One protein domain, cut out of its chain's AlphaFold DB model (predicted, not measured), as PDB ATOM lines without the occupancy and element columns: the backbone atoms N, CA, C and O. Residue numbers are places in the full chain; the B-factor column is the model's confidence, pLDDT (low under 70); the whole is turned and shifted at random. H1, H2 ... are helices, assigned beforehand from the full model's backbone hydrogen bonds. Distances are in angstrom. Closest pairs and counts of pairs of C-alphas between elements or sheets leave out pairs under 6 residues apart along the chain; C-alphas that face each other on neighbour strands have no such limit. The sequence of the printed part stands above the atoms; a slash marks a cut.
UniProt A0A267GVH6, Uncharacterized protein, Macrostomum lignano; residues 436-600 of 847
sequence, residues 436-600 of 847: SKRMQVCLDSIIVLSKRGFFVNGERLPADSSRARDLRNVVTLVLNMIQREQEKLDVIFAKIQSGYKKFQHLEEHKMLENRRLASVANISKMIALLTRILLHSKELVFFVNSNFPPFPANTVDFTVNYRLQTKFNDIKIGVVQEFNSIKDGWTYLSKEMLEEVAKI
ATOM      1  N   SER A 436     184.931 189.537  91.230       66.06
ATOM      2  CA  SER A 436     184.302 189.646  92.567       66.06
ATOM      3  C   SER A 436     185.008 188.867  93.694       66.06
ATOM      4  O   SER A 436     184.426 188.685  94.771       66.06
ATOM      5  N   LYS A 437     186.232 188.383  93.439       71.56
ATOM      6  CA  LYS A 437     187.064 187.557  94.335       71.56
ATOM      7  C   LYS A 437     187.970 188.388  95.252       71.56
ATOM      8  O   LYS A 437     188.495 187.852  96.220       71.56
ATOM      9  N   ARG A 438     188.171 189.676  94.952       77.69
ATOM     10  CA  ARG A 438     189.099 190.597  95.631       77.69
ATOM     11  C   ARG A 438     188.390 191.775  96.312       77.69
ATOM     12  O   ARG A 438     189.013 192.804  96.535       77.69
ATOM     13  N   MET A 439     187.126 191.607  96.715       82.62
ATOM     14  CA  MET A 439     186.341 192.629  97.436       82.62
ATOM     15  C   MET A 439     187.094 193.245  98.631       82.62
ATOM     16  O   MET A 439     186.981 194.443  98.867       82.62
ATOM     17  N   GLN A 440     187.914 192.461  99.342       82.50
ATOM     18  CA  GLN A 440     188.760 192.963 100.428       82.50
ATOM     19  C   GLN A 440     189.729 194.067  99.959       82.50
ATOM     20  O   GLN A 440     189.800 195.102 100.606       82.50
ATOM     21  N   VAL A 441     190.364 193.924  98.787       83.06
ATOM     22  CA  VAL A 441     191.240 194.958  98.200       83.06
ATOM     23  C   VAL A 441     190.459 196.249  97.945       83.06
ATOM     24  O   VAL A 441     190.942 197.329  98.263       83.06
ATOM     25  N   CYS A 442     189.229 196.148  97.436       82.88
ATOM     26  CA  CYS A 442     188.370 197.309  97.202       82.88
ATOM     27  C   CYS A 442     187.934 197.983  98.518       82.88
ATOM     28  O   CYS A 442     187.906 199.210  98.597       82.88
ATOM     29  N   LEU A 443     187.634 197.203  99.567       85.00
ATOM     30  CA  LEU A 443     187.362 197.728 100.911       85.00
ATOM     31  C   LEU A 443     188.588 198.448 101.487       85.00
ATOM     32  O   LEU A 443     188.457 199.569 101.974       85.00
ATOM     33  N   ASP A 444     189.770 197.840 101.391       84.38
ATOM     34  CA  ASP A 444     191.024 198.416 101.880       84.38
ATOM     35  C   ASP A 444     191.386 199.701 101.126       84.38
ATOM     36  O   ASP A 444     191.788 200.681 101.754       84.38
ATOM     37  N   SER A 445     191.130 199.762  99.813       83.81
ATOM     38  CA  SER A 445     191.225 201.001  99.034       83.81
ATOM     39  C   SER A 445     190.322 202.103  99.599       83.81
ATOM     40  O   SER A 445     190.824 203.183  99.903       83.81
ATOM     41  N   ILE A 446     189.025 201.852  99.826       81.81
ATOM     42  CA  ILE A 446     188.112 202.863 100.405       81.81
ATOM     43  C   ILE A 446     188.553 203.262 101.827       81.81
ATOM     44  O   ILE A 446     188.474 204.436 102.196       81.81
ATOM     45  N   ILE A 447     189.065 202.318 102.625       82.69
ATOM     46  CA  ILE A 447     189.621 202.594 103.958       82.69
ATOM     47  C   ILE A 447     190.845 203.518 103.859       82.69
ATOM     48  O   ILE A 447     190.963 204.442 104.665       82.69
ATOM     49  N   VAL A 448     191.729 203.329 102.872       81.31
ATOM     50  CA  VAL A 448     192.848 204.247 102.599       81.31
ATOM     51  C   VAL A 448     192.338 205.627 102.178       81.31
ATOM     52  O   VAL A 448     192.817 206.619 102.726       81.31
ATOM     53  N   LEU A 449     191.326 205.720 101.305       81.88
ATOM     54  CA  LEU A 449     190.734 207.010 100.915       81.88
ATOM     55  C   LEU A 449     190.156 207.770 102.117       81.88
ATOM     56  O   LEU A 449     190.415 208.962 102.287       81.88
ATOM     57  N   SER A 450     189.416 207.067 102.981       78.56
ATOM     58  CA  SER A 450     188.850 207.633 104.207       78.56
ATOM     59  C   SER A 450     189.934 208.052 105.207       78.56
ATOM     60  O   SER A 450     189.778 209.090 105.845       78.56
ATOM     61  N   LYS A 451     191.036 207.297 105.330       80.75
ATOM     62  CA  LYS A 451     192.168 207.621 106.222       80.75
ATOM     63  C   LYS A 451     193.050 208.765 105.712       80.75
ATOM     64  O   LYS A 451     193.585 209.503 106.534       80.75
ATOM     65  N   ARG A 452     193.223 208.902 104.391       78.19
ATOM     66  CA  ARG A 452     193.984 210.001 103.761       78.19
ATOM     67  C   ARG A 452     193.222 211.327 103.731       78.19
ATOM     68  O   ARG A 452     193.838 212.366 103.544       78.19
ATOM     69  N   GLY A 453     191.904 211.307 103.929       81.31
ATOM     70  CA  GLY A 453     191.113 212.525 104.093       81.31
ATOM     71  C   GLY A 453     190.884 213.327 102.807       81.31
ATOM     72  O   GLY A 453     190.608 214.518 102.885       81.31
ATOM     73  N   PHE A 454     190.937 212.698 101.624       78.62
ATOM     74  CA  PHE A 454     190.808 213.374 100.315       78.62
ATOM     75  C   PHE A 454     189.570 214.279 100.152       78.62
ATOM     76  O   PHE A 454     189.590 215.202  99.336       78.62
ATOM     77  N   PHE A 455     188.511 214.049 100.931       78.31
ATOM     78  CA  PHE A 455     187.279 214.849 100.940       78.31
ATOM     79  C   PHE A 455     186.966 215.472 102.317       78.31
ATOM     80  O   PHE A 455     185.847 215.913 102.554       78.31
ATOM     81  N   VAL A 456     187.945 215.511 103.230       75.75
ATOM     82  CA  VAL A 456     187.839 216.129 104.562       75.75
ATOM     83  C   VAL A 456     188.299 217.581 104.463       75.75
ATOM     84  O   VAL A 456     189.440 217.905 104.772       75.75
ATOM     85  N   ASN A 457     187.412 218.452 103.978       66.56
ATOM     86  CA  ASN A 457     187.718 219.872 103.780       66.56
ATOM     87  C   ASN A 457     187.182 220.794 104.885       66.56
ATOM     88  O   ASN A 457     187.514 221.971 104.883       66.56
ATOM     89  N   GLY A 458     186.305 220.316 105.774       68.06
ATOM     90  CA  GLY A 458     185.607 221.166 106.755       68.06
ATOM     91  C   GLY A 458     184.535 222.086 106.145       68.06
ATOM     92  O   GLY A 458     183.580 222.453 106.826       68.06
ATOM     93  N   GLU A 459     184.619 222.376 104.850       80.06
ATOM     94  CA  GLU A 459     183.670 223.156 104.051       80.06
ATOM     95  C   GLU A 459     182.953 222.291 103.002       80.06
ATOM     96  O   GLU A 459     183.397 221.188 102.672       80.06
ATOM     97  N   ARG A 460     181.828 222.789 102.473       83.69
ATOM     98  CA  ARG A 460     181.099 222.125 101.384       83.69
ATOM     99  C   ARG A 460     181.789 222.445 100.059       83.69
ATOM    100  O   ARG A 460     182.028 223.608  99.757       83.69
ATOM    101  N   LEU A 461     182.094 221.425  99.260       86.12
ATOM    102  CA  LEU A 461     182.731 221.627  97.956       86.12
ATOM    103  C   LEU A 461     181.775 222.356  96.985       86.12
ATOM    104  O   LEU A 461     180.602 221.973  96.917       86.12
ATOM    105  N   PRO A 462     182.245 223.346  96.196       86.00
ATOM    106  CA  PRO A 462     181.427 223.996  95.170       86.00
ATOM    107  C   PRO A 462     180.879 222.974  94.171       86.00
ATOM    108  O   PRO A 462     181.614 222.080  93.736       86.00
ATOM    109  N   ALA A 463     179.601 223.101  93.804       84.25
ATOM    110  CA  ALA A 463     178.861 222.048  93.105       84.25
ATOM    111  C   ALA A 463     179.475 221.641  91.753       84.25
ATOM    112  O   ALA A 463     179.434 220.456  91.417       84.25
ATOM    113  N   ASP A 464     180.080 222.593  91.040       85.06
ATOM    114  CA  ASP A 464     180.700 222.408  89.722       85.06
ATOM    115  C   ASP A 464     182.198 222.066  89.785       85.06
ATOM    116  O   ASP A 464     182.825 221.783  88.760       85.06
ATOM    117  N   SER A 465     182.797 222.070  90.982       87.75
ATOM    118  CA  SER A 465     184.221 221.774  91.150       87.75
ATOM    119  C   SER A 465     184.555 220.336  90.737       87.75
ATOM    120  O   SER A 465     183.805 219.392  91.008       87.75
ATOM    121  N   SER A 466     185.735 220.139  90.139       86.56
ATOM    122  CA  SER A 466     186.251 218.798  89.820       86.56
ATOM    123  C   SER A 466     186.265 217.895  91.054       86.56
ATOM    124  O   SER A 466     185.826 216.754  90.983       86.56
ATOM    125  N   ARG A 467     186.647 218.438  92.218       86.25
ATOM    126  CA  ARG A 467     186.680 217.709  93.492       86.25
ATOM    127  C   ARG A 467     185.291 217.280  93.988       86.25
ATOM    128  O   ARG A 467     185.184 216.217  94.598       86.25
ATOM    129  N   ALA A 468     184.229 218.046  93.708       88.31
ATOM    130  CA  ALA A 468     182.850 217.614  93.965       88.31
ATOM    131  C   ALA A 468     182.407 216.505  92.994       88.31
ATOM    132  O   ALA A 468     181.750 215.554  93.412       88.31
ATOM    133  N   ARG A 469     182.817 216.565  91.721       89.75
ATOM    134  CA  ARG A 469     182.596 215.472  90.755       89.75
ATOM    135  C   ARG A 469     183.318 214.190  91.179       89.75
ATOM    136  O   ARG A 469     182.694 213.139  91.263       89.75
ATOM    137  N   ASP A 470     184.597 214.287  91.544       90.19
ATOM    138  CA  ASP A 470     185.403 213.188  92.090       90.19
ATOM    139  C   ASP A 470     184.754 212.543  93.327       90.19
ATOM    140  O   ASP A 470     184.683 211.318  93.423       90.19
ATOM    141  N   LEU A 471     184.222 213.351  94.249       91.56
ATOM    142  CA  LEU A 471     183.461 212.880  95.409       91.56
ATOM    143  C   LEU A 471     182.213 212.085  94.992       91.56
ATOM    144  O   LEU A 471     181.995 210.975  95.481       91.56
ATOM    145  N   ARG A 472     181.392 212.632  94.086       92.62
ATOM    146  CA  ARG A 472     180.143 212.001  93.619       92.62
ATOM    147  C   ARG A 472     180.408 210.728  92.811       92.62
ATOM    148  O   ARG A 472     179.664 209.753  92.937       92.62
ATOM    149  N   ASN A 473     181.519 210.696  92.073       91.94
ATOM    150  CA  ASN A 473     182.065 209.506  91.429       91.94
ATOM    151  C   ASN A 473     182.444 208.438  92.468       91.94
ATOM    152  O   ASN A 473     181.976 207.306  92.371       91.94
ATOM    153  N   VAL A 474     183.222 208.788  93.501       91.88
ATOM    154  CA  VAL A 474     183.600 207.856  94.582       91.88
ATOM    155  C   VAL A 474     182.365 207.312  95.311       91.88
ATOM    156  O   VAL A 474     182.266 206.100  95.499       91.88
ATOM    157  N   VAL A 475     181.381 208.155  95.646       93.69
ATOM    158  CA  VAL A 475     180.105 207.704  96.235       93.69
ATOM    159  C   VAL A 475     179.381 206.727  95.301       93.69
ATOM    160  O   VAL A 475     178.963 205.658  95.741       93.69
ATOM    161  N   THR A 476     179.284 207.040  94.008       93.06
ATOM    162  CA  THR A 476     178.651 206.173  92.997       93.06
ATOM    163  C   THR A 476     179.345 204.815  92.865       93.06
ATOM    164  O   THR A 476     178.678 203.782  92.787       93.06
ATOM    165  N   LEU A 477     180.678 204.781  92.917       91.50
ATOM    166  CA  LEU A 477     181.441 203.532  92.910       91.50
ATOM    167  C   LEU A 477     181.200 202.698  94.182       91.50
ATOM    168  O   LEU A 477     180.986 201.489  94.076       91.50
ATOM    169  N   VAL A 478     181.138 203.322  95.366       92.81
ATOM    170  CA  VAL A 478     180.798 202.627  96.626       92.81
ATOM    171  C   VAL A 478     179.365 202.076  96.596       92.81
ATOM    172  O   VAL A 478     179.136 200.941  97.011       92.81
ATOM    173  N   LEU A 479     178.402 202.817  96.041       93.94
ATOM    174  CA  LEU A 479     177.027 202.340  95.840       93.94
ATOM    175  C   LEU A 479     176.960 201.122  94.906       93.94
ATOM    176  O   LEU A 479     176.285 200.138  95.216       93.94
ATOM    177  N   ASN A 480     177.707 201.147  93.799       91.12
ATOM    178  CA  ASN A 480     177.808 200.011  92.882       91.12
ATOM    179  C   ASN A 480     178.487 198.787  93.541       91.12
ATOM    180  O   ASN A 480     178.112 197.650  93.248       91.12
ATOM    181  N   MET A 481     179.421 198.985  94.481       90.94
ATOM    182  CA  MET A 481     179.982 197.896  95.297       90.94
ATOM    183  C   MET A 481     178.979 197.321  96.307       90.94
ATOM    184  O   MET A 481     178.918 196.100  96.464       90.94
ATOM    185  N   ILE A 482     178.158 198.162  96.946       93.31
ATOM    186  CA  ILE A 482     177.076 197.709  97.836       93.31
ATOM    187  C   ILE A 482     176.070 196.854  97.054       93.31
ATOM    188  O   ILE A 482     175.750 195.751  97.496       93.31
ATOM    189  N   GLN A 483     175.653 197.290  95.857       92.19
ATOM    190  CA  GLN A 483     174.798 196.488  94.968       92.19
ATOM    191  C   GLN A 483     175.433 195.128  94.634       92.19
ATOM    192  O   GLN A 483     174.746 194.110  94.642       92.19
ATOM    193  N   ARG A 484     176.748 195.080  94.387       90.06
ATOM    194  CA  ARG A 484     177.470 193.840  94.054       90.06
ATOM    195  C   ARG A 484     177.488 192.823  95.200       90.06
ATOM    196  O   ARG A 484     177.329 191.629  94.954       90.06
ATOM    197  N   GLU A 485     177.686 193.262  96.443       92.06
ATOM    198  CA  GLU A 485     177.572 192.365  97.604       92.06
ATOM    199  C   GLU A 485     176.106 192.006  97.902       92.06
ATOM    200  O   GLU A 485     175.840 190.884  98.334       92.06
ATOM    201  N   GLN A 486     175.143 192.891  97.612       91.94
ATOM    202  CA  GLN A 486     173.720 192.572  97.741       91.94
ATOM    203  C   GLN A 486     173.288 191.489  96.741       91.94
ATOM    204  O   GLN A 486     172.617 190.544  97.136       91.94
ATOM    205  N   GLU A 487     173.744 191.538  95.486       91.31
ATOM    206  CA  GLU A 487     173.476 190.479  94.500       91.31
ATOM    207  C   GLU A 487     174.075 189.127  94.927       91.31
ATOM    208  O   GLU A 487     173.449 188.082  94.733       91.31
ATOM    209  N   LYS A 488     175.243 189.118  95.591       91.31
ATOM    210  CA  LYS A 488     175.781 187.899  96.224       91.31
ATOM    211  C   LYS A 488     174.875 187.393  97.349       91.31
ATOM    212  O   LYS A 488     174.647 186.187  97.431       91.31
ATOM    213  N   LEU A 489     174.364 188.281  98.209       92.44
ATOM    214  CA  LEU A 489     173.422 187.907  99.268       92.44
ATOM    215  C   LEU A 489     172.119 187.351  98.699       92.44
ATOM    216  O   LEU A 489     171.675 186.306  99.164       92.44
ATOM    217  N   ASP A 490     171.543 187.989  97.685       92.19
ATOM    218  CA  ASP A 490     170.285 187.565  97.072       92.19
ATOM    219  C   ASP A 490     170.437 186.181  96.405       92.19
ATOM    220  O   ASP A 490     169.577 185.317  96.575       92.19
ATOM    221  N   VAL A 491     171.585 185.891  95.771       91.94
ATOM    222  CA  VAL A 491     171.923 184.539  95.274       91.94
ATOM    223  C   VAL A 491     172.104 183.519  96.411       91.94
ATOM    224  O   VAL A 491     171.707 182.361  96.265       91.94
ATOM    225  N   ILE A 492     172.681 183.908  97.554       90.19
ATOM    226  CA  ILE A 492     172.791 183.028  98.733       90.19
ATOM    227  C   ILE A 492     171.402 182.754  99.333       90.19
ATOM    228  O   ILE A 492     171.091 181.602  99.634       90.19
ATOM    229  N   PHE A 493     170.545 183.770  99.454       90.38
ATOM    230  CA  PHE A 493     169.169 183.611  99.926       90.38
ATOM    231  C   PHE A 493     168.343 182.734  98.984       90.38
ATOM    232  O   PHE A 493     167.681 181.823  99.470       90.38
ATOM    233  N   ALA A 494     168.445 182.915  97.665       90.56
ATOM    234  CA  ALA A 494     167.771 182.057  96.691       90.56
ATOM    235  C   ALA A 494     168.205 180.582  96.810       90.56
ATOM    236  O   ALA A 494     167.369 179.682  96.733       90.56
ATOM    237  N   LYS A 495     169.493 180.306  97.067       87.44
ATOM    238  CA  LYS A 495     169.995 178.937  97.319       87.44
ATOM    239  C   LYS A 495     169.496 178.328  98.632       87.44
ATOM    240  O   LYS A 495     169.250 177.129  98.682       87.44
ATOM    241  N   ILE A 496     169.321 179.139  99.676       84.75
ATOM    242  CA  ILE A 496     168.733 178.698 100.952       84.75
ATOM    243  C   ILE A 496     167.217 178.459 100.797       84.75
ATOM    244  O   ILE A 496     166.704 177.453 101.276       84.75
ATOM    245  N   GLN A 497     166.502 179.346 100.097       85.12
ATOM    246  CA  GLN A 497     165.046 179.280  99.903       85.12
ATOM    247  C   GLN A 497     164.603 178.180  98.932       85.12
ATOM    248  O   GLN A 497     163.574 177.555  99.164       85.12
ATOM    249  N   SER A 498     165.384 177.894  97.885       84.31
ATOM    250  CA  SER A 498     165.120 176.785  96.947       84.31
ATOM    251  C   SER A 498     165.316 175.388  97.556       84.31
ATOM    252  O   SER A 498     165.121 174.393  96.862       84.31
ATOM    253  N   GLY A 499     165.697 175.293  98.839       71.12
ATOM    254  CA  GLY A 499     165.773 174.026  99.571       71.12
ATOM    255  C   GLY A 499     166.735 173.014  98.947       71.12
ATOM    256  O   GLY A 499     166.460 171.812  99.004       71.12
ATOM    257  N   TYR A 500     167.812 173.500  98.308       56.06
ATOM    258  CA  TYR A 500     168.670 172.733  97.398       56.06
ATOM    259  C   TYR A 500     169.020 171.356  97.995       56.06
ATOM    260  O   TYR A 500     169.641 171.261  99.054       56.06
ATOM    261  N   LYS A 501     168.489 170.313  97.338       48.62
ATOM    262  CA  LYS A 501     168.140 168.976  97.870       48.62
ATOM    263  C   LYS A 501     168.843 168.563  99.180       48.62
ATOM    264  O   LYS A 501     169.926 167.991  99.135       48.62
ATOM    265  N   LYS A 502     168.153 168.753 100.319       49.81
ATOM    266  CA  LYS A 502     168.506 168.229 101.663       49.81
ATOM    267  C   LYS A 502     170.020 168.283 101.972       49.81
ATOM    268  O   LYS A 502     170.625 167.218 102.022       49.81
ATOM    269  N   PHE A 503     170.596 169.478 102.192       51.59
ATOM    270  CA  PHE A 503     171.998 169.730 102.617       51.59
ATOM    271  C   PHE A 503     172.754 168.473 103.094       51.59
ATOM    272  O   PHE A 503     172.754 168.164 104.289       51.59
ATOM    273  N   GLN A 504     173.364 167.728 102.162       52.44
ATOM    274  CA  GLN A 504     173.837 166.365 102.458       52.44
ATOM    275  C   GLN A 504     175.013 166.369 103.440       52.44
ATOM    276  O   GLN A 504     175.209 165.405 104.177       52.44
ATOM    277  N   HIS A 505     175.718 167.499 103.525       59.78
ATOM    278  CA  HIS A 505     176.656 167.803 104.592       59.78
ATOM    279  C   HIS A 505     176.245 169.100 105.298       59.78
ATOM    280  O   HIS A 505     176.075 170.150 104.674       59.78
ATOM    281  N   LEU A 506     176.162 169.044 106.634       72.06
ATOM    282  CA  LEU A 506     175.884 170.187 107.521       72.06
ATOM    283  C   LEU A 506     176.863 171.364 107.299       72.06
ATOM    284  O   LEU A 506     176.584 172.515 107.637       72.06
ATOM    285  N   GLU A 507     178.029 171.061 106.736       79.81
ATOM    286  CA  GLU A 507     179.100 171.994 106.406       79.81
ATOM    287  C   GLU A 507     178.731 172.955 105.273       79.81
ATOM    288  O   GLU A 507     179.087 174.127 105.353       79.81
ATOM    289  N   GLU A 508     177.957 172.531 104.266       80.94
ATOM    290  CA  GLU A 508     177.563 173.420 103.164       80.94
ATOM    291  C   GLU A 508     176.647 174.548 103.647       80.94
ATOM    292  O   GLU A 508     176.851 175.712 103.287       80.94
ATOM    293  N   HIS A 509     175.690 174.236 104.530       81.81
ATOM    294  CA  HIS A 509     174.857 175.253 105.173       81.81
ATOM    295  C   HIS A 509     175.718 176.221 105.996       81.81
ATOM    296  O   HIS A 509     175.581 177.436 105.857       81.81
ATOM    297  N   LYS A 510     176.662 175.705 106.800       86.50
ATOM    298  CA  LYS A 510     177.618 176.537 107.555       86.50
ATOM    299  C   LYS A 510     178.460 177.425 106.629       86.50
ATOM    300  O   LYS A 510     178.648 178.599 106.932       86.50
ATOM    301  N   MET A 511     178.927 176.921 105.483       87.00
ATOM    302  CA  MET A 511     179.679 177.719 104.507       87.00
ATOM    303  C   MET A 511     178.820 178.803 103.843       87.00
ATOM    304  O   MET A 511     179.300 179.925 103.671       87.00
ATOM    305  N   LEU A 512     177.565 178.515 103.485       88.06
ATOM    306  CA  LEU A 512     176.643 179.520 102.942       88.06
ATOM    307  C   LEU A 512     176.273 180.579 103.985       88.06
ATOM    308  O   LEU A 512     176.256 181.764 103.663       88.06
ATOM    309  N   GLU A 513     176.042 180.184 105.237       88.56
ATOM    310  CA  GLU A 513     175.758 181.109 106.334       88.56
ATOM    311  C   GLU A 513     176.974 181.984 106.677       88.56
ATOM    312  O   GLU A 513     176.830 183.200 106.801       88.56
ATOM    313  N   ASN A 514     178.184 181.419 106.704       91.25
ATOM    314  CA  ASN A 514     179.424 182.186 106.857       91.25
ATOM    315  C   ASN A 514     179.630 183.179 105.699       91.25
ATOM    316  O   ASN A 514     179.987 184.333 105.937       91.25
ATOM    317  N   ARG A 515     179.343 182.784 104.448       90.69
ATOM    318  CA  ARG A 515     179.373 183.695 103.284       90.69
ATOM    319  C   ARG A 515     178.311 184.796 103.389       90.69
ATOM    320  O   ARG A 515     178.616 185.951 103.099       90.69
ATOM    321  N   ARG A 516     177.102 184.476 103.865       93.31
ATOM    322  CA  ARG A 516     176.032 185.453 104.138       93.31
ATOM    323  C   ARG A 516     176.481 186.480 105.177       93.31
ATOM    324  O   ARG A 516     176.331 187.678 104.961       93.31
ATOM    325  N   LEU A 517     177.059 186.027 106.290       92.19
ATOM    326  CA  LEU A 517     177.581 186.900 107.345       92.19
ATOM    327  C   LEU A 517     178.742 187.774 106.843       92.19
ATOM    328  O   LEU A 517     178.773 188.962 107.155       92.19
ATOM    329  N   ALA A 518     179.639 187.230 106.015       90.56
ATOM    330  CA  ALA A 518     180.735 187.984 105.409       90.56
ATOM    331  C   ALA A 518     180.239 189.110 104.481       90.56
ATOM    332  O   ALA A 518     180.659 190.254 104.646       90.56
ATOM    333  N   SER A 519     179.313 188.836 103.553       91.88
ATOM    334  CA  SER A 519     178.776 189.882 102.666       91.88
ATOM    335  C   SER A 519     177.906 190.907 103.407       91.88
ATOM    336  O   SER A 519     177.998 192.093 103.099       91.88
ATOM    337  N   VAL A 520     177.152 190.515 104.447       93.25
ATOM    338  CA  VAL A 520     176.481 191.485 105.341       93.25
ATOM    339  C   VAL A 520     177.507 192.389 106.034       93.25
ATOM    340  O   VAL A 520     177.359 193.608 105.999       93.25
ATOM    341  N   ALA A 521     178.583 191.829 106.596       92.50
ATOM    342  CA  ALA A 521     179.639 192.615 107.234       92.50
ATOM    343  C   ALA A 521     180.364 193.551 106.246       92.50
ATOM    344  O   ALA A 521     180.713 194.675 106.607       92.50
ATOM    345  N   ASN A 522     180.557 193.129 104.992       92.69
ATOM    346  CA  ASN A 522     181.120 193.973 103.935       92.69
ATOM    347  C   ASN A 522     180.188 195.139 103.579       92.69
ATOM    348  O   ASN A 522     180.655 196.272 103.479       92.69
ATOM    349  N   ILE A 523     178.879 194.898 103.451       93.94
ATOM    350  CA  ILE A 523     177.884 195.959 103.226       93.94
ATOM    351  C   ILE A 523     177.868 196.946 104.397       93.94
ATOM    352  O   ILE A 523     177.940 198.150 104.163       93.94
ATOM    353  N   SER A 524     177.878 196.470 105.647       93.75
ATOM    354  CA  SER A 524     177.979 197.344 106.825       93.75
ATOM    355  C   SER A 524     179.253 198.199 106.811       93.75
ATOM    356  O   SER A 524     179.170 199.404 107.033       93.75
ATOM    357  N   LYS A 525     180.421 197.628 106.469       93.19
ATOM    358  CA  LYS A 525     181.674 198.394 106.300       93.19
ATOM    359  C   LYS A 525     181.561 199.459 105.201       93.19
ATOM    360  O   LYS A 525     182.030 200.578 105.395       93.19
ATOM    361  N   MET A 526     180.947 199.139 104.060       94.19
ATOM    362  CA  MET A 526     180.770 200.096 102.959       94.19
ATOM    363  C   MET A 526     179.799 201.223 103.318       94.19
ATOM    364  O   MET A 526     180.080 202.373 103.001       94.19
ATOM    365  N   ILE A 527     178.710 200.924 104.032       95.88
ATOM    366  CA  ILE A 527     177.778 201.931 104.563       95.88
ATOM    367  C   ILE A 527     178.481 202.830 105.592       95.88
ATOM    368  O   ILE A 527     178.324 204.051 105.535       95.88
ATOM    369  N   ALA A 528     179.320 202.270 106.468       93.56
ATOM    370  CA  ALA A 528     180.121 203.041 107.421       93.56
ATOM    371  C   ALA A 528     181.086 204.022 106.729       93.56
ATOM    372  O   ALA A 528     181.165 205.201 107.083       93.56
ATOM    373  N   LEU A 529     181.788 203.556 105.692       91.88
ATOM    374  CA  LEU A 529     182.708 204.379 104.903       91.88
ATOM    375  C   LEU A 529     181.965 205.440 104.074       91.88
ATOM    376  O   LEU A 529     182.372 206.601 104.076       91.88
ATOM    377  N   LEU A 530     180.847 205.075 103.439       94.69
ATOM    378  CA  LEU A 530     179.964 205.993 102.711       94.69
ATOM    379  C   LEU A 530     179.453 207.118 103.622       94.69
ATOM    380  O   LEU A 530     179.553 208.288 103.263       94.69
ATOM    381  N   THR A 531     178.971 206.776 104.818       94.94
ATOM    382  CA  THR A 531     178.459 207.747 105.799       94.94
ATOM    383  C   THR A 531     179.537 208.754 106.193       94.94
ATOM    384  O   THR A 531     179.276 209.954 106.200       94.94
ATOM    385  N   ARG A 532     180.775 208.301 106.439       91.88
ATOM    386  CA  ARG A 532     181.912 209.193 106.741       91.88
ATOM    387  C   ARG A 532     182.284 210.090 105.565       91.88
ATOM    388  O   ARG A 532     182.513 211.277 105.773       91.88
ATOM    389  N   ILE A 533     182.322 209.554 104.344       91.62
ATOM    390  CA  ILE A 533     182.614 210.334 103.130       91.62
ATOM    391  C   ILE A 533     181.562 211.438 102.943       91.62
ATOM    392  O   ILE A 533     181.922 212.597 102.751       91.62
ATOM    393  N   LEU A 534     180.274 211.105 103.070       93.62
ATOM    394  CA  LEU A 534     179.160 212.055 102.961       93.62
ATOM    395  C   LEU A 534     179.158 213.110 104.080       93.62
ATOM    396  O   LEU A 534     178.831 214.270 103.832       93.62
ATOM    397  N   LEU A 535     179.525 212.715 105.302       92.38
ATOM    398  CA  LEU A 535     179.572 213.597 106.466       92.38
ATOM    399  C   LEU A 535     180.727 214.606 106.367       92.38
ATOM    400  O   LEU A 535     180.500 215.806 106.486       92.38
ATOM    401  N   HIS A 536     181.948 214.144 106.078       89.12
ATOM    402  CA  HIS A 536     183.127 215.015 105.967       89.12
ATOM    403  C   HIS A 536     183.090 215.979 104.769       89.12
ATOM    404  O   HIS A 536     183.734 217.026 104.821       89.12
ATOM    405  N   SER A 537     182.343 215.634 103.715       89.75
ATOM    406  CA  SER A 537     182.150 216.463 102.514       89.75
ATOM    407  C   SER A 537     180.902 217.354 102.546       89.75
ATOM    408  O   SER A 537     180.679 218.124 101.610       89.75
ATOM    409  N   LYS A 538     180.091 217.256 103.610       91.75
ATOM    410  CA  LYS A 538     178.822 217.981 103.790       91.75
ATOM    411  C   LYS A 538     177.743 217.696 102.724       91.75
ATOM    412  O   LYS A 538     176.832 218.496 102.540       91.75
ATOM    413  N   GLU A 539     177.777 216.530 102.069       92.00
ATOM    414  CA  GLU A 539     176.716 216.077 101.142       92.00
ATOM    415  C   GLU A 539     175.719 215.086 101.799       92.00
ATOM    416  O   GLU A 539     174.787 214.623 101.143       92.00
ATOM    417  N   LEU A 540     175.865 214.764 103.096       93.94
ATOM    418  CA  LEU A 540     175.003 213.805 103.818       93.94
ATOM    419  C   LEU A 540     173.504 214.142 103.759       93.94
ATOM    420  O   LEU A 540     172.701 213.269 103.439       93.94
ATOM    421  N   VAL A 541     173.126 215.388 104.053       92.38
ATOM    422  CA  VAL A 541     171.713 215.819 104.073       92.38
ATOM    423  C   VAL A 541     171.095 215.709 102.680       92.38
ATOM    424  O   VAL A 541     170.021 215.131 102.510       92.38
ATOM    425  N   PHE A 542     171.824 216.192 101.671       92.81
ATOM    426  CA  PHE A 542     171.445 216.073 100.269       92.81
ATOM    427  C   PHE A 542     171.253 214.601  99.870       92.81
ATOM    428  O   PHE A 542     170.223 214.246  99.306       92.81
ATOM    429  N   PHE A 543     172.184 213.718 100.242       94.94
ATOM    430  CA  PHE A 543     172.093 212.288  99.953       94.94
ATOM    431  C   PHE A 543     170.879 211.613 100.618       94.94
ATOM    432  O   PHE A 543     170.176 210.843  99.962       94.94
ATOM    433  N   VAL A 544     170.586 211.908 101.890       94.44
ATOM    434  CA  VAL A 544     169.425 211.330 102.599       94.44
ATOM    435  C   VAL A 544     168.099 211.788 101.972       94.44
ATOM    436  O   VAL A 544     167.196 210.966 101.770       94.44
ATOM    437  N   ASN A 545     168.006 213.057 101.575       93.75
ATOM    438  CA  ASN A 545     166.812 213.618 100.935       93.75
ATOM    439  C   ASN A 545     166.706 213.284  99.430       93.75
ATOM    440  O   ASN A 545     165.618 213.377  98.866       93.75
ATOM    441  N   SER A 546     167.791 212.848  98.780       93.19
ATOM    442  CA  SER A 546     167.811 212.542  97.341       93.19
ATOM    443  C   SER A 546     166.889 211.383  96.934       93.19
ATOM    444  O   SER A 546     166.727 210.392  97.657       93.19
ATOM    445  N   ASN A 547     166.318 211.482  95.734       92.94
ATOM    446  CA  ASN A 547     165.726 210.347  95.022       92.94
ATOM    447  C   ASN A 547     166.822 209.525  94.318       92.94
ATOM    448  O   ASN A 547     167.995 209.882  94.351       92.94
ATOM    449  N   PHE A 548     166.460 208.404  93.690       90.62
ATOM    450  CA  PHE A 548     167.396 207.643  92.858       90.62
ATOM    451  C   PHE A 548     167.387 208.165  91.404       90.62
ATOM    452  O   PHE A 548     166.295 208.296  90.849       90.62
ATOM    453  N   PRO A 549     168.549 208.382  90.752       89.06
ATOM    454  CA  PRO A 549     169.906 208.330  91.306       89.06
ATOM    455  C   PRO A 549     170.213 209.549  92.203       89.06
ATOM    456  O   PRO A 549     169.693 210.632  91.941       89.06
ATOM    457  N   PRO A 550     171.086 209.409  93.223       89.62
ATOM    458  CA  PRO A 550     171.350 210.467  94.208       89.62
ATOM    459  C   PRO A 550     171.905 211.768  93.624       89.62
ATOM    460  O   PRO A 550     171.732 212.825  94.221       89.62
ATOM    461  N   PHE A 551     172.585 211.699  92.480       91.75
ATOM    462  CA  PHE A 551     173.185 212.843  91.799       91.75
ATOM    463  C   PHE A 551     172.705 212.883  90.340       91.75
ATOM    464  O   PHE A 551     172.568 211.820  89.724       91.75
ATOM    465  N   PRO A 552     172.478 214.073  89.755       85.31
ATOM    466  CA  PRO A 552     172.114 214.194  88.348       85.31
ATOM    467  C   PRO A 552     173.277 213.759  87.447       85.31
ATOM    468  O   PRO A 552     174.441 214.049  87.740       85.31
ATOM    469  N   ALA A 553     172.958 213.110  86.322       80.25
ATOM    470  CA  ALA A 553     173.935 212.497  85.411       80.25
ATOM    471  C   ALA A 553     175.045 213.460  84.944       80.25
ATOM    472  O   ALA A 553     176.191 213.057  84.794       80.25
ATOM    473  N   ASN A 554     174.738 214.752  84.810       82.56
ATOM    474  CA  ASN A 554     175.688 215.794  84.404       82.56
ATOM    475  C   ASN A 554     176.827 216.030  85.426       82.56
ATOM    476  O   ASN A 554     177.772 216.759  85.132       82.56
ATOM    477  N   THR A 555     176.733 215.455  86.631       84.56
ATOM    478  CA  THR A 555     177.666 215.668  87.755       84.56
ATOM    479  C   THR A 555     178.450 214.418  88.170       84.56
ATOM    480  O   THR A 555     179.167 214.465  89.172       84.56
ATOM    481  N   VAL A 556     178.322 213.312  87.424       87.31
ATOM    482  CA  VAL A 556     178.965 212.020  87.715       87.31
ATOM    483  C   VAL A 556     179.401 211.358  86.405       87.31
ATOM    484  O   VAL A 556     178.592 211.172  85.504       87.31
ATOM    485  N   ASP A 557     180.665 210.953  86.300       86.81
ATOM    486  CA  ASP A 557     181.217 210.288  85.108       86.81
ATOM    487  C   ASP A 557     180.896 208.772  85.063       86.81
ATOM    488  O   ASP A 557     181.177 208.094  84.074       86.81
ATOM    489  N   PHE A 558     180.299 208.227  86.132       86.81
ATOM    490  CA  PHE A 558     179.921 206.818  86.289       86.81
ATOM    491  C   PHE A 558     178.409 206.645  86.418       86.81
ATOM    492  O   PHE A 558     177.742 207.377  87.147       86.81
ATOM    493  N   THR A 559     177.869 205.606  85.785       86.88
ATOM    494  CA  THR A 559     176.461 205.231  85.936       86.88
ATOM    495  C   THR A 559     176.221 204.459  87.238       86.88
ATOM    496  O   THR A 559     176.956 203.533  87.595       86.88
ATOM    497  N   VAL A 560     175.156 204.821  87.956       88.50
ATOM    498  CA  VAL A 560     174.644 204.030  89.084       88.50
ATOM    499  C   VAL A 560     173.876 202.827  88.523       88.50
ATOM    500  O   VAL A 560     173.057 202.987  87.618       88.50
ATOM    501  N   ASN A 561     174.111 201.619  89.039       88.06
ATOM    502  CA  ASN A 561     173.402 200.416  88.592       88.06
ATOM    503  C   ASN A 561     171.892 200.536  88.885       88.06
ATOM    504  O   ASN A 561     171.497 200.634  90.046       88.06
ATOM    505  N   TYR A 562     171.052 200.480  87.844       89.44
ATOM    506  CA  TYR A 562     169.593 200.656  87.932       89.44
ATOM    507  C   TYR A 562     168.918 199.746  88.974       89.44
ATOM    508  O   TYR A 562     167.963 200.157  89.625       89.44
ATOM    509  N   ARG A 563     169.439 198.531  89.195       87.56
ATOM    510  CA  ARG A 563     168.892 197.570  90.172       87.56
ATOM    511  C   ARG A 563     168.873 198.127  91.595       87.56
ATOM    512  O   ARG A 563     167.970 197.809  92.375       87.56
ATOM    513  N   LEU A 564     169.828 199.008  91.898       89.94
ATOM    514  CA  LEU A 564     169.955 199.683  93.181       89.94
ATOM    515  C   LEU A 564     168.740 200.562  93.507       89.94
ATOM    516  O   LEU A 564     168.471 200.768  94.684       89.94
ATOM    517  N   GLN A 565     167.959 201.013  92.518       90.88
ATOM    518  CA  GLN A 565     166.723 201.782  92.727       90.88
ATOM    519  C   GLN A 565     165.778 201.102  93.734       90.88
ATOM    520  O   GLN A 565     165.204 201.765  94.595       90.88
ATOM    521  N   THR A 566     165.687 199.768  93.689       89.81
ATOM    522  CA  THR A 566     164.845 198.962  94.596       89.81
ATOM    523  C   THR A 566     165.386 198.852  96.028       89.81
ATOM    524  O   THR A 566     164.633 198.533  96.944       89.81
ATOM    525  N   LYS A 567     166.685 199.117  96.232       90.75
ATOM    526  CA  LYS A 567     167.413 198.985  97.510       90.75
ATOM    527  C   LYS A 567     167.920 200.317  98.066       90.75
ATOM    528  O   LYS A 567     168.392 200.370  99.198       90.75
ATOM    529  N   PHE A 568     167.822 201.404  97.302       93.81
ATOM    530  CA  PHE A 568     168.410 202.694  97.656       93.81
ATOM    531  C   PHE A 568     167.861 203.231  98.987       93.81
ATOM    532  O   PHE A 568     168.627 203.712  99.817       93.81
ATOM    533  N   ASN A 569     166.566 203.040  99.258       93.19
ATOM    534  CA  ASN A 569     165.966 203.406 100.544       93.19
ATOM    535  C   ASN A 569     166.496 202.570 101.726       93.19
ATOM    536  O   ASN A 569     166.713 203.137 102.795       93.19
ATOM    537  N   ASP A 570     166.783 201.275 101.548       92.75
ATOM    538  CA  ASP A 570     167.425 200.458 102.592       92.75
ATOM    539  C   ASP A 570     168.861 200.957 102.877       92.75
ATOM    540  O   ASP A 570     169.283 201.012 104.033       92.75
ATOM    541  N   ILE A 571     169.593 201.410 101.848       94.62
ATOM    542  CA  ILE A 571     170.927 202.024 102.004       94.62
ATOM    543  C   ILE A 571     170.840 203.368 102.730       94.62
ATOM    544  O   ILE A 571     171.628 203.607 103.645       94.62
ATOM    545  N   LYS A 572     169.870 204.230 102.391       95.00
ATOM    546  CA  LYS A 572     169.649 205.498 103.109       95.00
ATOM    547  C   LYS A 572     169.309 205.262 104.586       95.00
ATOM    548  O   LYS A 572     169.847 205.954 105.446       95.00
ATOM    549  N   ILE A 573     168.507 204.238 104.899       94.06
ATOM    550  CA  ILE A 573     168.249 203.806 106.283       94.06
ATOM    551  C   ILE A 573     169.547 203.344 106.968       94.06
ATOM    552  O   ILE A 573     169.783 203.711 108.118       94.06
ATOM    553  N   GLY A 574     170.408 202.592 106.277       94.81
ATOM    554  CA  GLY A 574     171.719 202.185 106.795       94.81
ATOM    555  C   GLY A 574     172.647 203.366 107.104       94.81
ATOM    556  O   GLY A 574     173.247 203.401 108.174       94.81
ATOM    557  N   VAL A 575     172.718 204.358 106.212       96.31
ATOM    558  CA  VAL A 575     173.509 205.592 106.403       96.31
ATOM    559  C   VAL A 575     172.999 206.406 107.600       96.31
ATOM    560  O   VAL A 575     173.794 206.887 108.404       96.31
ATOM    561  N   VAL A 576     171.677 206.500 107.782       95.44
ATOM    562  CA  VAL A 576     171.067 207.134 108.965       95.44
ATOM    563  C   VAL A 576     171.373 206.356 110.254       95.44
ATOM    564  O   VAL A 576     171.693 206.964 111.273       95.44
ATOM    565  N   GLN A 577     171.329 205.020 110.227       94.44
ATOM    566  CA  GLN A 577     171.670 204.191 111.392       94.44
ATOM    567  C   GLN A 577     173.148 204.309 111.789       94.44
ATOM    568  O   GLN A 577     173.439 204.405 112.981       94.44
ATOM    569  N   GLU A 578     174.067 204.349 110.820       95.56
ATOM    570  CA  GLU A 578     175.485 204.614 111.089       95.56
ATOM    571  C   GLU A 578     175.670 206.026 111.658       95.56
ATOM    572  O   GLU A 578     176.319 206.163 112.692       95.56
ATOM    573  N   PHE A 579     175.074 207.064 111.052       95.12
ATOM    574  CA  PHE A 579     175.179 208.445 111.549       95.12
ATOM    575  C   PHE A 579     174.738 208.555 113.015       95.12
ATOM    576  O   PHE A 579     175.483 209.090 113.835       95.12
ATOM    577  N   ASN A 580     173.597 207.954 113.370       93.38
ATOM    578  CA  ASN A 580     173.093 207.925 114.746       93.38
ATOM    579  C   ASN A 580     174.038 207.189 115.724       93.38
ATOM    580  O   ASN A 580     173.950 207.391 116.930       93.38
ATOM    581  N   SER A 581     174.960 206.343 115.246       92.56
ATOM    582  CA  SER A 581     175.983 205.711 116.099       92.56
ATOM    583  C   SER A 581     177.175 206.635 116.407       92.56
ATOM    584  O   SER A 581     177.874 206.445 117.411       92.56
ATOM    585  N   ILE A 582     177.407 207.660 115.576       91.56
ATOM    586  CA  ILE A 582     178.534 208.591 115.688       91.56
ATOM    587  C   ILE A 582     178.153 209.719 116.655       91.56
ATOM    588  O   ILE A 582     177.639 210.763 116.258       91.56
ATOM    589  N   LYS A 583     178.449 209.520 117.945       87.12
ATOM    590  CA  LYS A 583     178.122 210.447 119.054       87.12
ATOM    591  C   LYS A 583     178.425 211.918 118.765       87.12
ATOM    592  O   LYS A 583     177.626 212.785 119.089       87.12
ATOM    593  N   ASP A 584     179.575 212.188 118.160       86.69
ATOM    594  CA  ASP A 584     180.060 213.547 117.920       86.69
ATOM    595  C   ASP A 584     179.911 213.944 116.426       86.69
ATOM    596  O   ASP A 584     180.492 214.920 115.960       86.69
ATOM    597  N   GLY A 585     179.096 213.202 115.656       85.00
ATOM    598  CA  GLY A 585     178.894 213.376 114.209       85.00
ATOM    599  C   GLY A 585     178.210 214.688 113.811       85.00
ATOM    600  O   GLY A 585     178.378 215.157 112.688       85.00
ATOM    601  N   TRP A 586     177.505 215.328 114.745       86.06
ATOM    602  CA  TRP A 586     176.916 216.658 114.571       86.06
ATOM    603  C   TRP A 586     177.970 217.756 114.334       86.06
ATOM    604  O   TRP A 586     177.657 218.756 113.698       86.06
ATOM    605  N   THR A 587     179.221 217.559 114.777       88.69
ATOM    606  CA  THR A 587     180.312 218.551 114.652       88.69
ATOM    607  C   THR A 587     180.758 218.822 113.210       88.69
ATOM    608  O   THR A 587     181.426 219.820 112.954       88.69
ATOM    609  N   TYR A 588     180.377 217.965 112.258       88.12
ATOM    610  CA  TYR A 588     180.713 218.111 110.836       88.12
ATOM    611  C   TYR A 588     179.625 218.828 110.017       88.12
ATOM    612  O   TYR A 588     179.853 219.162 108.854       88.12
ATOM    613  N   LEU A 589     178.442 219.059 110.593       89.56
ATOM    614  CA  LEU A 589     177.305 219.685 109.916       89.56
ATOM    615  C   LEU A 589     177.374 221.218 110.040       89.56
ATOM    616  O   LEU A 589     177.812 221.745 111.060       89.56
ATOM    617  N   SER A 590     176.939 221.956 109.011       90.31
ATOM    618  CA  SER A 590     176.669 223.397 109.155       90.31
ATOM    619  C   SER A 590     175.393 223.633 109.977       90.31
ATOM    620  O   SER A 590     174.592 222.715 110.160       90.31
ATOM    621  N   LYS A 591     175.167 224.875 110.428       90.00
ATOM    622  CA  LYS A 591     173.924 225.283 111.109       90.00
ATOM    623  C   LYS A 591     172.677 224.892 110.298       90.00
ATOM    624  O   LYS A 591     171.817 224.182 110.804       90.00
ATOM    625  N   GLU A 592     172.651 225.255 109.017       91.62
ATOM    626  CA  GLU A 592     171.594 224.901 108.053       91.62
ATOM    627  C   GLU A 592     171.374 223.379 107.966       91.62
ATOM    628  O   GLU A 592     170.248 222.895 107.928       91.62
ATOM    629  N   MET A 593     172.459 222.597 107.968       91.19
ATOM    630  CA  MET A 593     172.377 221.136 107.905       91.19
ATOM    631  C   MET A 593     171.884 220.517 109.213       91.19
ATOM    632  O   MET A 593     171.242 219.472 109.165       91.19
ATOM    633  N   LEU A 594     172.130 221.139 110.369       90.19
ATOM    634  CA  LEU A 594     171.521 220.729 111.638       90.19
ATOM    635  C   LEU A 594     170.013 221.022 111.647       90.19
ATOM    636  O   LEU A 594     169.241 220.180 112.103       90.19
ATOM    637  N   GLU A 595     169.591 222.161 111.092       91.50
ATOM    638  CA  GLU A 595     168.177 222.526 110.934       91.50
ATOM    639  C   GLU A 595     167.436 221.583 109.968       91.50
ATOM    640  O   GLU A 595     166.312 221.173 110.255       91.50
ATOM    641  N   GLU A 596     168.067 221.162 108.868       92.62
ATOM    642  CA  GLU A 596     167.520 220.124 107.982       92.62
ATOM    643  C   GLU A 596     167.501 218.735 108.636       92.62
ATOM    644  O   GLU A 596     166.483 218.045 108.590       92.62
ATOM    645  N   VAL A 597     168.582 218.313 109.305       90.75
ATOM    646  CA  VAL A 597     168.625 217.012 109.998       90.75
ATOM    647  C   VAL A 597     167.581 216.932 111.116       90.75
ATOM    648  O   VAL A 597     166.986 215.873 111.305       90.75
ATOM    649  N   ALA A 598     167.272 218.040 111.795       88.44
ATOM    650  CA  ALA A 598     166.204 218.101 112.793       88.44
ATOM    651  C   ALA A 598     164.793 217.847 112.214       88.44
ATOM    652  O   ALA A 598     163.908 217.398 112.944       88.44
ATOM    653  N   LYS A 599     164.573 218.073 110.908       92.44
ATOM    654  CA  LYS A 599     163.309 217.742 110.214       92.44
ATOM    655  C   LYS A 599     163.202 216.239 109.906       92.44
ATOM    656  O   LYS A 599     162.099 215.701 109.782       92.44
ATOM    657  N   ILE A 600     164.332 215.536 109.803       91.88
ATOM    658  CA  ILE A 600     164.407 214.118 109.430       91.88
ATOM    659  C   ILE A 600     164.201 213.245 110.678       91.88
ATOM    660  O   ILE A 600     165.151 212.861 111.353       91.88
TER     661      ILE A 600
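This is residues 436 to 600 of the 847 residues of an uncharacterized protein of Macrostomum lignano (UniProt A0A267GVH6). A long helical hairpin of H2 and H3 has a third helix, H1, alongside H3, making a three-helix up-and-down bundle; H6 crosses H3 in the half of the hairpin away from its tip. The tip, residues 497 to 508, sticks out, while the short helices H4, H7 and H8 gather near the end of H3. The printed part has 165 residues with eight named helices, H1 to H8 in chain order, and no named strand; the class is all helix. It is compact, with a radius of gyration of the C-alphas of 17.8 A, yet elongated in outline, spanning 59 by 33 by 29 A.

H1 holds residues 439 to 452, beginning at C-alpha 439 (186.341, 192.629, 97.436), and is 20.0 A long. H2, residues 466 to 497, measures 46.0 A, and H3, residues 506 to 536, measures 45.4 A; C-alpha 506 is at (175.884, 170.187, 107.521). H4 holds residues 540 to 545 and H5 residues 562 to 566. H6, residues 568 to 581, is 20.2 A long. H7 holds residues 585 to 588, and H8, residues 591 to 599, ends at C-alpha 599 (163.309, 217.742, 110.214).

H1, H2 and H3 form a bundle that runs up and down, each helix against the one before. H1 touches residues 522 to 533 of H3 at a shallow tilt of 23 degrees, the same way; the closest C-alphas, of Ser 450 and Ile 533, are 6.9 A apart. H2 and H3 are a hairpin and touch at a shallow tilt of 19 degrees, opposite ways, with the C-alphas of Ile 482 and Ile 523 closest at 5.7 A. H3 is the hub, touching five helices. H4 only just touches it, with 3 pairs of C-alphas within 8 A, and only at the corner, Leu 534 to Leu 540 at 4.6 A. H5 only just touches H2, with 3 such pairs, the closest being Gln 483 and Leu 564 at 6.1 A. H6 touches residues 524 to 531 of H3, about perpendicular at 73 degrees, only just beyond steep; the C-alphas of Thr 531 and Val 575 are closest, 5.4 A apart. H7 only just touches H3, with 3 pairs, and H8 only just touches H4, with 3 pairs; their closest C-alphas are those of His 536 and Tyr 588, 6.3 A, and of Val 541 and Met 593, 6.6 A. Every O i to N i+4 pair is within hydrogen-bond range in H1, H2, H3, H4 and H6; H8 has 4 of 5, H5 has 0 of 1 but 2 of 2 O i to N i+3 pairs, and H7 is too short for an i+4 pair.

The C-alphas farthest apart, of Gln 504 and Lys 591, are 59.5 A apart. The printed part has no cut; the links H1 to H2 and H4 to H5 are long. The mean pLDDT of the printed part is 87.2, with residue 436, residues 457 to 458 and residues 500 to 505 under 70.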